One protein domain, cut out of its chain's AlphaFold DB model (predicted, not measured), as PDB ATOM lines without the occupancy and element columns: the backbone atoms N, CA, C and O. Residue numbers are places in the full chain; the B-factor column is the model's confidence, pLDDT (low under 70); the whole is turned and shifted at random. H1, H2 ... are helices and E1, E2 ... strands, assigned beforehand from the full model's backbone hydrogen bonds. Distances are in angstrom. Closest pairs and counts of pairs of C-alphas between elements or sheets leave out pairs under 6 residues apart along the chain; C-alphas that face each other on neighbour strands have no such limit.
ATOM      1  N   GLN A  54     241.945 237.573 116.987       92.69
ATOM      2  CA  GLN A  54     243.236 237.594 116.300       92.69
ATOM      3  C   GLN A  54     244.394 237.480 117.302       92.69
ATOM      4  O   GLN A  54     245.218 236.570 117.205       92.69
ATOM      5  N   VAL A  55     244.391 238.326 118.337       95.50
ATOM      6  CA  VAL A  55     245.411 238.304 119.398       95.50
ATOM      7  C   VAL A  55     245.446 236.960 120.133       95.50
ATOM      8  O   VAL A  55     246.532 236.485 120.482       95.50
ATOM      9  N   MET A  56     244.289 236.333 120.370       95.12
ATOM     10  CA  MET A  56     244.214 235.012 121.002       95.12
ATOM     11  C   MET A  56     244.912 233.938 120.161       95.12
ATOM     12  O   MET A  56     245.732 233.181 120.689       95.12
ATOM     13  N   PHE A  57     244.628 233.884 118.858       94.50
ATOM     14  CA  PHE A  57     245.261 232.920 117.959       94.50
ATOM     15  C   PHE A  57     246.767 233.147 117.827       94.50
ATOM     16  O   PHE A  57     247.539 232.191 117.923       94.50
ATOM     17  N   ASP A  58     247.206 234.396 117.692       96.62
ATOM     18  CA  ASP A  58     248.635 234.695 117.596       96.62
ATOM     19  C   ASP A  58     249.372 234.373 118.903       96.62
ATOM     20  O   ASP A  58     250.476 233.824 118.884       96.62
ATOM     21  N   SER A  59     248.736 234.612 120.053       97.69
ATOM     22  CA  SER A  59     249.285 234.222 121.357       97.69
ATOM     23  C   SER A  59     249.404 232.700 121.505       97.69
ATOM     24  O   SER A  59     250.399 232.219 122.049       97.69
ATOM     25  N   LEU A  60     248.441 231.930 120.986       97.06
ATOM     26  CA  LEU A  60     248.531 230.466 120.932       97.06
ATOM     27  C   LEU A  60     249.702 230.002 120.065       97.06
ATOM     28  O   LEU A  60     250.466 229.144 120.503       97.06
ATOM     29  N   ASN A  61     249.875 230.586 118.878       96.94
ATOM     30  CA  ASN A  61     250.986 230.252 117.983       96.94
ATOM     31  C   ASN A  61     252.343 230.494 118.657       96.94
ATOM     32  O   ASN A  61     253.222 229.640 118.598       96.94
ATOM     33  N   ILE A  62     252.489 231.603 119.390       97.62
ATOM     34  CA  ILE A  62     253.703 231.890 120.168       97.62
ATOM     35  C   ILE A  62     253.958 230.803 121.223       97.62
ATOM     36  O   ILE A  62     255.085 230.328 121.363       97.62
ATOM     37  N   ILE A  63     252.928 230.386 121.966       97.44
ATOM     38  CA  ILE A  63     253.059 229.323 122.975       97.44
ATOM     39  C   ILE A  63     253.453 227.996 122.315       97.44
ATOM     40  O   ILE A  63     254.334 227.304 122.828       97.44
ATOM     41  N   HIS A  64     252.829 227.656 121.184       96.06
ATOM     42  CA  HIS A  64     253.156 226.460 120.412       96.06
ATOM     43  C   HIS A  64     254.620 226.465 119.962       96.06
ATOM     44  O   HIS A  64     255.338 225.512 120.256       96.06
ATOM     45  N   ASP A  65     255.099 227.565 119.382       97.44
ATOM     46  CA  ASP A  65     256.496 227.721 118.965       97.44
ATOM     47  C   ASP A  65     257.482 227.571 120.133       97.44
ATOM     48  O   ASP A  65     258.557 226.983 119.986       97.44
ATOM     49  N   ILE A  66     257.152 228.127 121.304       97.12
ATOM     50  CA  ILE A  66     257.977 228.008 122.515       97.12
ATOM     51  C   ILE A  66     258.027 226.548 122.982       97.12
ATOM     52  O   ILE A  66     259.101 226.057 123.338       97.12
ATOM     53  N   ALA A  67     256.891 225.849 122.968       95.69
ATOM     54  CA  ALA A  67     256.808 224.447 123.362       95.69
ATOM     55  C   ALA A  67     257.570 223.529 122.392       95.69
ATOM     56  O   ALA A  67     258.331 222.675 122.847       95.69
ATOM     57  N   GLU A  68     257.440 223.735 121.078       96.12
ATOM     58  CA  GLU A  68     258.172 222.968 120.058       96.12
ATOM     59  C   GLU A  68     259.689 223.155 120.158       96.12
ATOM     60  O   GLU A  68     260.451 222.207 119.966       96.12
ATOM     61  N   LYS A  69     260.145 224.355 120.540       96.62
ATOM     62  CA  LYS A  69     261.563 224.640 120.818       96.62
ATOM     63  C   LYS A  69     262.053 224.050 122.146       96.62
ATOM     64  O   LYS A  69     263.222 224.219 122.481       96.62
ATOM     65  N   GLY A  70     261.182 223.383 122.906       95.00
ATOM     66  CA  GLY A  70     261.503 222.811 124.209       95.00
ATOM     67  C   GLY A  70     261.705 223.858 125.302       95.00
ATOM     68  O   GLY A  70     262.367 223.557 126.283       95.00
ATOM     69  N   ASN A  71     261.155 225.068 125.143       97.19
ATOM     70  CA  ASN A  71     261.332 226.204 126.056       97.19
ATOM     71  C   ASN A  71     260.127 226.437 126.992       97.19
ATOM     72  O   ASN A  71     259.974 227.524 127.559       97.19
ATOM     73  N   LEU A  72     259.248 225.442 127.136       96.75
ATOM     74  CA  LEU A  72     258.118 225.450 128.064       96.75
ATOM     75  C   LEU A  72     258.421 224.495 129.222       96.75
ATOM     76  O   LEU A  72     258.485 223.284 129.028       96.75
ATOM     77  N   PHE A  73     258.588 225.044 130.422       95.75
ATOM     78  CA  PHE A  73     259.040 224.300 131.593       95.75
ATOM     79  C   PHE A  73     258.132 224.514 132.796       95.75
ATOM     80  O   PHE A  73     257.496 225.556 132.955       95.75
ATOM     81  N   CYS A  74     258.162 223.548 133.703       96.56
ATOM     82  CA  CYS A  74     257.660 223.703 135.058       96.56
ATOM     83  C   CYS A  74     258.809 223.545 136.054       96.56
ATOM     84  O   CYS A  74     259.686 222.705 135.858       96.56
ATOM     85  N   GLU A  75     258.775 224.305 137.147       95.19
ATOM     86  CA  GLU A  75     259.758 224.210 138.235       95.19
ATOM     87  C   GLU A  75     259.901 222.797 138.832       95.19
ATOM     88  O   GLU A  75     260.972 222.440 139.312       95.19
ATOM     89  N   CYS A  76     258.857 221.960 138.764       95.00
ATOM     90  CA  CYS A  76     258.913 220.581 139.259       95.00
ATOM     91  C   CYS A  76     259.549 219.593 138.262       95.00
ATOM     92  O   CYS A  76     259.658 218.404 138.558       95.00
ATOM     93  N   GLY A  77     259.922 220.058 137.064       93.50
ATOM     94  CA  GLY A  77     260.526 219.249 136.001       93.50
ATOM     95  C   GLY A  77     259.540 218.413 135.178       93.50
ATOM     96  O   GLY A  77     259.957 217.622 134.335       93.50
ATOM     97  N   ASN A  78     258.231 218.547 135.406       93.31
ATOM     98  CA  ASN A  78     257.223 217.881 134.588       93.31
ATOM     99  C   ASN A  78     256.930 218.663 133.301       93.31
ATOM    100  O   ASN A  78     256.678 219.863 133.351       93.31
ATOM    101  N   ASN A  79     256.854 217.950 132.176       89.25
ATOM    102  CA  ASN A  79     256.580 218.539 130.859       89.25
ATOM    103  C   ASN A  79     255.115 218.379 130.414       89.25
ATOM    104  O   ASN A  79     254.730 218.892 129.368       89.25
ATOM    105  N   ASP A  80     254.286 217.662 131.182       93.50
ATOM    106  CA  ASP A  80     252.852 217.543 130.899       93.50
ATOM    107  C   ASP A  80     252.112 218.790 131.410       93.50
ATOM    108  O   ASP A  80     251.731 218.873 132.587       93.50
ATOM    109  N   ILE A  81     251.989 219.777 130.518       94.81
ATOM    110  CA  ILE A  81     251.338 221.067 130.755       94.81
ATOM    111  C   ILE A  81     249.976 221.086 130.057       94.81
ATOM    112  O   ILE A  81     249.863 220.866 128.854       94.81
ATOM    113  N   GLU A  82     248.928 221.354 130.825       94.69
ATOM    114  CA  GLU A  82     247.574 221.564 130.328       94.69
ATOM    115  C   GLU A  82     247.354 223.035 129.968       94.69
ATOM    116  O   GLU A  82     247.777 223.927 130.705       94.69
ATOM    117  N   LEU A  83     246.655 223.277 128.859       94.94
ATOM    118  CA  LEU A  83     246.282 224.603 128.381       94.94
ATOM    119  C   LEU A  83     244.760 224.773 128.464       94.94
ATOM    120  O   LEU A  83     244.008 223.947 127.946       94.94
ATOM    121  N   LEU A  84     244.311 225.857 129.097       93.31
ATOM    122  CA  LEU A  84     242.911 226.270 129.172       93.31
ATOM    123  C   LEU A  84     242.750 227.668 128.565       93.31
ATOM    124  O   LEU A  84     243.416 228.614 128.978       93.31
ATOM    125  N   LEU A  85     241.838 227.791 127.603       92.62
ATOM    126  CA  LEU A  85     241.502 229.061 126.962       92.62
ATOM    127  C   LEU A  85     240.377 229.761 127.721       92.62
ATOM    128  O   LEU A  85     239.327 229.167 127.967       92.62
ATOM    129  N   LEU A  86     240.608 231.024 128.069       92.69
ATOM    130  CA  LEU A  86     239.622 231.960 128.601       92.69
ATOM    131  C   LEU A  86     239.375 233.053 127.554       92.69
ATOM    132  O   LEU A  86     240.123 233.164 126.585       92.69
ATOM    133  N   SER A  87     238.336 233.866 127.733       91.19
ATOM    134  CA  SER A  87     237.994 234.907 126.753       91.19
ATOM    135  C   SER A  87     239.094 235.967 126.583       91.19
ATOM    136  O   SER A  87     239.232 236.532 125.501       91.19
ATOM    137  N   ASP A  88     239.880 236.235 127.629       94.00
ATOM    138  CA  ASP A  88     240.881 237.306 127.686       94.00
ATOM    139  C   ASP A  88     242.327 236.820 127.897       94.00
ATOM    140  O   ASP A  88     243.267 237.620 127.839       94.00
ATOM    141  N   LYS A  89     242.522 235.526 128.178       95.81
ATOM    142  CA  LYS A  89     243.823 234.957 128.552       95.81
ATOM    143  C   LYS A  89     243.899 233.449 128.331       95.81
ATOM    144  O   LYS A  89     242.896 232.749 128.227       95.81
ATOM    145  N   ILE A  90     245.123 232.947 128.327       96.81
ATOM    146  CA  ILE A  90     245.482 231.540 128.219       96.81
ATOM    147  C   ILE A  90     246.090 231.122 129.555       96.81
ATOM    148  O   ILE A  90     247.005 231.769 130.068       96.81
ATOM    149  N   TYR A  91     245.569 230.045 130.127       95.81
ATOM    150  CA  TYR A  91     246.051 229.489 131.380       95.81
ATOM    151  C   TYR A  91     246.833 228.205 131.119       95.81
ATOM    152  O   TYR A  91     246.311 227.268 130.517       95.81
ATOM    153  N   LEU A  92     248.073 228.159 131.592       96.50
ATOM    154  CA  LEU A  92     248.939 226.988 131.539       96.50
ATOM    155  C   LEU A  92     249.069 226.402 132.942       96.50
ATOM    156  O   LEU A  92     249.399 227.119 133.886       96.50
ATOM    157  N   ARG A  93     248.843 225.096 133.079       95.56
ATOM    158  CA  ARG A  93     248.884 224.391 134.364       95.56
ATOM    159  C   ARG A  93     249.704 223.120 134.275       95.56
ATOM    160  O   ARG A  93     249.474 222.292 133.398       95.56
ATOM    161  N   CYS A  94     250.602 222.910 135.227       96.06
ATOM    162  CA  CYS A  94     251.272 221.626 135.360       96.06
ATOM    163  C   CYS A  94     250.294 220.558 135.872       96.06
ATOM    164  O   CYS A  94     249.583 220.774 136.850       96.06
ATOM    165  N   LYS A  95     250.272 219.363 135.266       94.75
ATOM    166  CA  LYS A  95     249.406 218.272 135.756       94.75
ATOM    167  C   LYS A  95     249.914 217.571 137.022       94.75
ATOM    168  O   LYS A  95     249.200 216.735 137.571       94.75
ATOM    169  N   ARG A  96     251.144 217.856 137.468       94.88
ATOM    170  CA  ARG A  96     251.785 217.175 138.611       94.88
ATOM    171  C   ARG A  96     251.971 218.038 139.854       94.88
ATOM    172  O   ARG A  96     252.112 217.484 140.937       94.88
ATOM    173  N   CYS A  97     252.006 219.356 139.715       94.75
ATOM    174  CA  CYS A  97     252.202 220.283 140.827       94.75
ATOM    175  C   CYS A  97     251.298 221.517 140.630       94.75
ATOM    176  O   CYS A  97     250.766 221.700 139.536       94.75
ATOM    177  N   PRO A  98     251.104 222.358 141.657       93.75
ATOM    178  CA  PRO A  98     250.246 223.548 141.565       93.75
ATOM    179  C   PRO A  98     250.792 224.669 140.662       93.75
ATOM    180  O   PRO A  98     250.083 225.644 140.407       93.75
ATOM    181  N   ALA A  99     252.016 224.531 140.143       95.81
ATOM    182  CA  ALA A  99     252.637 225.543 139.305       95.81
ATOM    183  C   ALA A  99     251.811 225.856 138.054       95.81
ATOM    184  O   ALA A  99     251.321 224.964 137.343       95.81
ATOM    185  N   ASN A 100     251.704 227.146 137.763       95.25
ATOM    186  CA  ASN A 100     250.874 227.646 136.687       95.25
ATOM    187  C   ASN A 100     251.458 228.911 136.048       95.25
ATOM    188  O   ASN A 100     252.465 229.459 136.498       95.25
ATOM    189  N   LYS A 101     250.868 229.327 134.925       95.69
ATOM    190  CA  LYS A 101     251.206 230.578 134.250       95.69
ATOM    191  C   LYS A 101     249.996 231.124 133.504       95.69
ATOM    192  O   LYS A 101     249.357 230.409 132.736       95.69
ATOM    193  N   ILE A 102     249.731 232.415 133.682       96.12
ATOM    194  CA  ILE A 102     248.754 233.166 132.888       96.12
ATOM    195  C   ILE A 102     249.483 233.912 131.770       96.12
ATOM    196  O   ILE A 102     250.506 234.558 132.009       96.12
ATOM    197  N   ILE A 103     248.923 233.847 130.565       97.12
ATOM    198  CA  ILE A 103     249.336 234.630 129.400       97.12
ATOM    199  C   ILE A 103     248.113 235.409 128.928       97.12
ATOM    200  O   ILE A 103     247.145 234.824 128.453       97.12
ATOM    201  N   TYR A 104     248.124 236.727 129.098       97.50
ATOM    202  CA  TYR A 104     247.028 237.575 128.631       97.50
ATOM    203  C   TYR A 104     247.013 237.647 127.101       97.50
ATOM    204  O   TYR A 104     248.065 237.582 126.465       97.50
ATOM    205  N   ALA A 105     245.819 237.755 126.516       96.88
ATOM    206  CA  ALA A 105     245.619 237.685 125.069       96.88
ATOM    207  C   ALA A 105     244.364 238.458 124.610       96.88
ATOM    208  O   ALA A 105     243.609 238.002 123.759       96.88
ATOM    209  N   SER A 106     244.126 239.633 125.198       95.25
ATOM    210  CA  SER A 106     242.957 240.478 124.895       95.25
ATOM    211  C   SER A 106     243.270 241.806 124.195       95.25
ATOM    212  O   SER A 106     242.348 242.555 123.884       95.25
ATOM    213  N   SER A 107     244.547 242.126 123.965       96.56
ATOM    214  CA  SER A 107     244.964 243.379 123.320       96.56
ATOM    215  C   SER A 107     246.286 243.218 122.578       96.56
ATOM    216  O   SER A 107     247.101 242.348 122.897       96.56
ATOM    217  N   ASN A 108     246.553 244.118 121.638       97.12
ATOM    218  CA  ASN A 108     247.828 244.177 120.934       97.12
ATOM    219  C   ASN A 108     249.012 244.491 121.866       97.12
ATOM    220  O   ASN A 108     250.162 244.207 121.534       97.12
ATOM    221  N   GLU A 109     248.764 245.057 123.051       97.25
ATOM    222  CA  GLU A 109     249.801 245.217 124.075       97.25
ATOM    223  C   GLU A 109     250.191 243.864 124.671       97.25
ATOM    224  O   GLU A 109     251.380 243.559 124.787       97.25
ATOM    225  N   HIS A 110     249.204 243.014 124.965       97.38
ATOM    226  CA  HIS A 110     249.465 241.638 125.364       97.38
ATOM    227  C   HIS A 110     250.235 240.882 124.278       97.38
ATOM    228  O   HIS A 110     251.259 240.275 124.584       97.38
ATOM    229  N   LEU A 111     249.821 240.992 123.009       97.25
ATOM    230  CA  LEU A 111     250.527 240.347 121.898       97.25
ATOM    231  C   LEU A 111     251.986 240.809 121.792       97.25
ATOM    232  O   LEU A 111     252.889 239.984 121.665       97.25
ATOM    233  N   LYS A 112     252.236 242.119 121.905       96.75
ATOM    234  CA  LYS A 112     253.593 242.681 121.908       96.75
ATOM    235  C   LYS A 112     254.460 242.073 123.013       96.75
ATOM    236  O   LYS A 112     255.608 241.716 122.749       96.75
ATOM    237  N   ASN A 113     253.924 241.932 124.223       96.88
ATOM    238  CA  ASN A 113     254.639 241.313 125.342       96.88
ATOM    239  C   ASN A 113     254.880 239.812 125.095       96.88
ATOM    240  O   ASN A 113     255.978 239.301 125.333       96.88
ATOM    241  N   ASN A 114     253.884 239.113 124.551       97.12
ATOM    242  CA  ASN A 114     253.974 237.688 124.233       97.12
ATOM    243  C   ASN A 114     255.058 237.425 123.172       97.12
ATOM    244  O   ASN A 114     255.876 236.529 123.356       97.12
ATOM    245  N   LEU A 115     255.160 238.261 122.131       96.31
ATOM    246  CA  LEU A 115     256.190 238.161 121.082       96.31
ATOM    247  C   LEU A 115     257.629 238.294 121.608       96.31
ATOM    248  O   LEU A 115     258.570 237.786 121.000       96.31
ATOM    249  N   GLN A 116     257.823 238.980 122.736       96.12
ATOM    250  CA  GLN A 116     259.135 239.122 123.374       96.12
ATOM    251  C   GLN A 116     259.505 237.916 124.253       96.12
ATOM    252  O   GLN A 116     260.655 237.786 124.686       96.12
ATOM    253  N   THR A 117     258.552 237.017 124.509       95.56
ATOM    254  CA  THR A 117     258.734 235.854 125.377       95.56
ATOM    255  C   THR A 117     259.453 234.738 124.620       95.56
ATOM    256  O   THR A 117     258.965 234.222 123.622       95.56
ATOM    257  N   LYS A 118     260.637 234.346 125.103       95.75
ATOM    258  CA  LYS A 118     261.456 233.275 124.492       95.75
ATOM    259  C   LYS A 118     261.276 231.911 125.155       95.75
ATOM    260  O   LYS A 118     261.559 230.884 124.541       95.75
ATOM    261  N   GLN A 119     260.857 231.923 126.414       96.69
ATOM    262  CA  GLN A 119     260.631 230.744 127.235       96.69
ATOM    263  C   GLN A 119     259.495 231.011 128.211       96.69
ATOM    264  O   GLN A 119     259.283 232.151 128.631       96.69
ATOM    265  N   ILE A 120     258.808 229.951 128.609       97.12
ATOM    266  CA  ILE A 120     257.732 230.000 129.590       97.12
ATOM    267  C   ILE A 120     258.113 229.072 130.739       97.12
ATOM    268  O   ILE A 120     258.370 227.890 130.532       97.12
ATOM    269  N   LEU A 121     258.141 229.617 131.954       96.56
ATOM    270  CA  LEU A 121     258.364 228.863 133.183       96.56
ATOM    271  C   LEU A 121     257.121 228.975 134.067       96.56
ATOM    272  O   LEU A 121     256.707 230.082 134.418       96.56
ATOM    273  N   LEU A 122     256.532 227.827 134.394       96.38
ATOM    274  CA  LEU A 122     255.449 227.701 135.362       96.38
ATOM    275  C   LEU A 122     256.051 227.588 136.762       96.38
ATOM    276  O   LEU A 122     256.908 226.729 136.997       96.38
ATOM    277  N   MET A 123     255.550 228.418 137.674       94.44
ATOM    278  CA  MET A 123     255.915 228.437 139.091       94.44
ATOM    279  C   MET A 123     254.648 228.356 139.944       94.44
ATOM    280  O   MET A 123     253.571 228.752 139.490       94.44
TER     281      MET A 123
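Overview. This is residues 54 to 123 of the 144 residues of an uncharacterized protein of Hungateiclostridium straminisolvens JCM 21531 (UniProt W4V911). A small three-stranded antiparallel sheet, E2, E3 and E4, is covered on one face by the long helix H1, which runs along its strands, while the other face is bare. The short helix H2 lies side by side with the first part of H1, near the end of E4, and a small parallel pair of strands, E1 and E5, stands near the last part of H1 and the beginning of E4. The printed part has 70 residues with two named helices and five named strands, in the order H1 E1 E2 E3 E4 H2 E5, and its class is mixed, helices and strands. It is compact, with a radius of gyration of the C-alphas of 11.4 A and spans of 32 by 23 by 15 A.

Along the chain. H1, residues 54 to 68, begins at C-alpha 54 at (243.236, 237.594, 116.300) and is 21.2 A long. E1 is residues 72 to 74. E2 is residues 81 to 85, 13.2 A long. E3, residues 89 to 94, begins at C-alpha 89 at (243.823, 234.957, 128.552) and is 16.7 A long. E4 is residues 100 to 104, 13.4 A long. H2 is residues 108 to 115, 10.3 A long. E5, residues 120 to 122, ends at C-alpha 122 at (255.449, 227.701, 135.362).

Arrangement. E2, E3 and E4 form a meander, each strand the antiparallel neighbour of the one before, with E2 and E4 as edge strands. E2 and E3 are a hairpin at 158 degrees, with N 82 and O 93 2.8 A apart. E3 and E4 are a hairpin at 166 degrees, with N 90 and O 103 2.8 A apart. H1 is on this sheet at a height of 9.9 A, over E3, and runs along the strands at 13 degrees to E3 on the local plane; their closest C-alphas, of Met 56 and Lys 89, are 7.6 A apart. H1 and H2 make two layers with the sheet, the helices on one face of it. H2 touches H1 at a shallow tilt of 10 degrees, the same way, with the closest C-alphas, of Val 55 and Leu 111, 6.0 A apart. E1 and E5 are parallel neighbours at 18 degrees, with N 73 and O 120 2.9 A apart. The closest C-alphas of E4 and E5, of Asn 100 and Leu 122, are 4.8 A apart. E2 and E5 are apart. In H1 and H2 every O i to N i+4 pair is within hydrogen-bond range.

Size, cuts and confidence. The two C-alphas farthest apart, of Gln 54 and Cys 76, are 32.6 A apart. The printed part has no cut. The link from E1 to E2, six residues, is short, and the other links between named elements are tight. The mean pLDDT of the printed part is 95.6, and no printed residue is under 70.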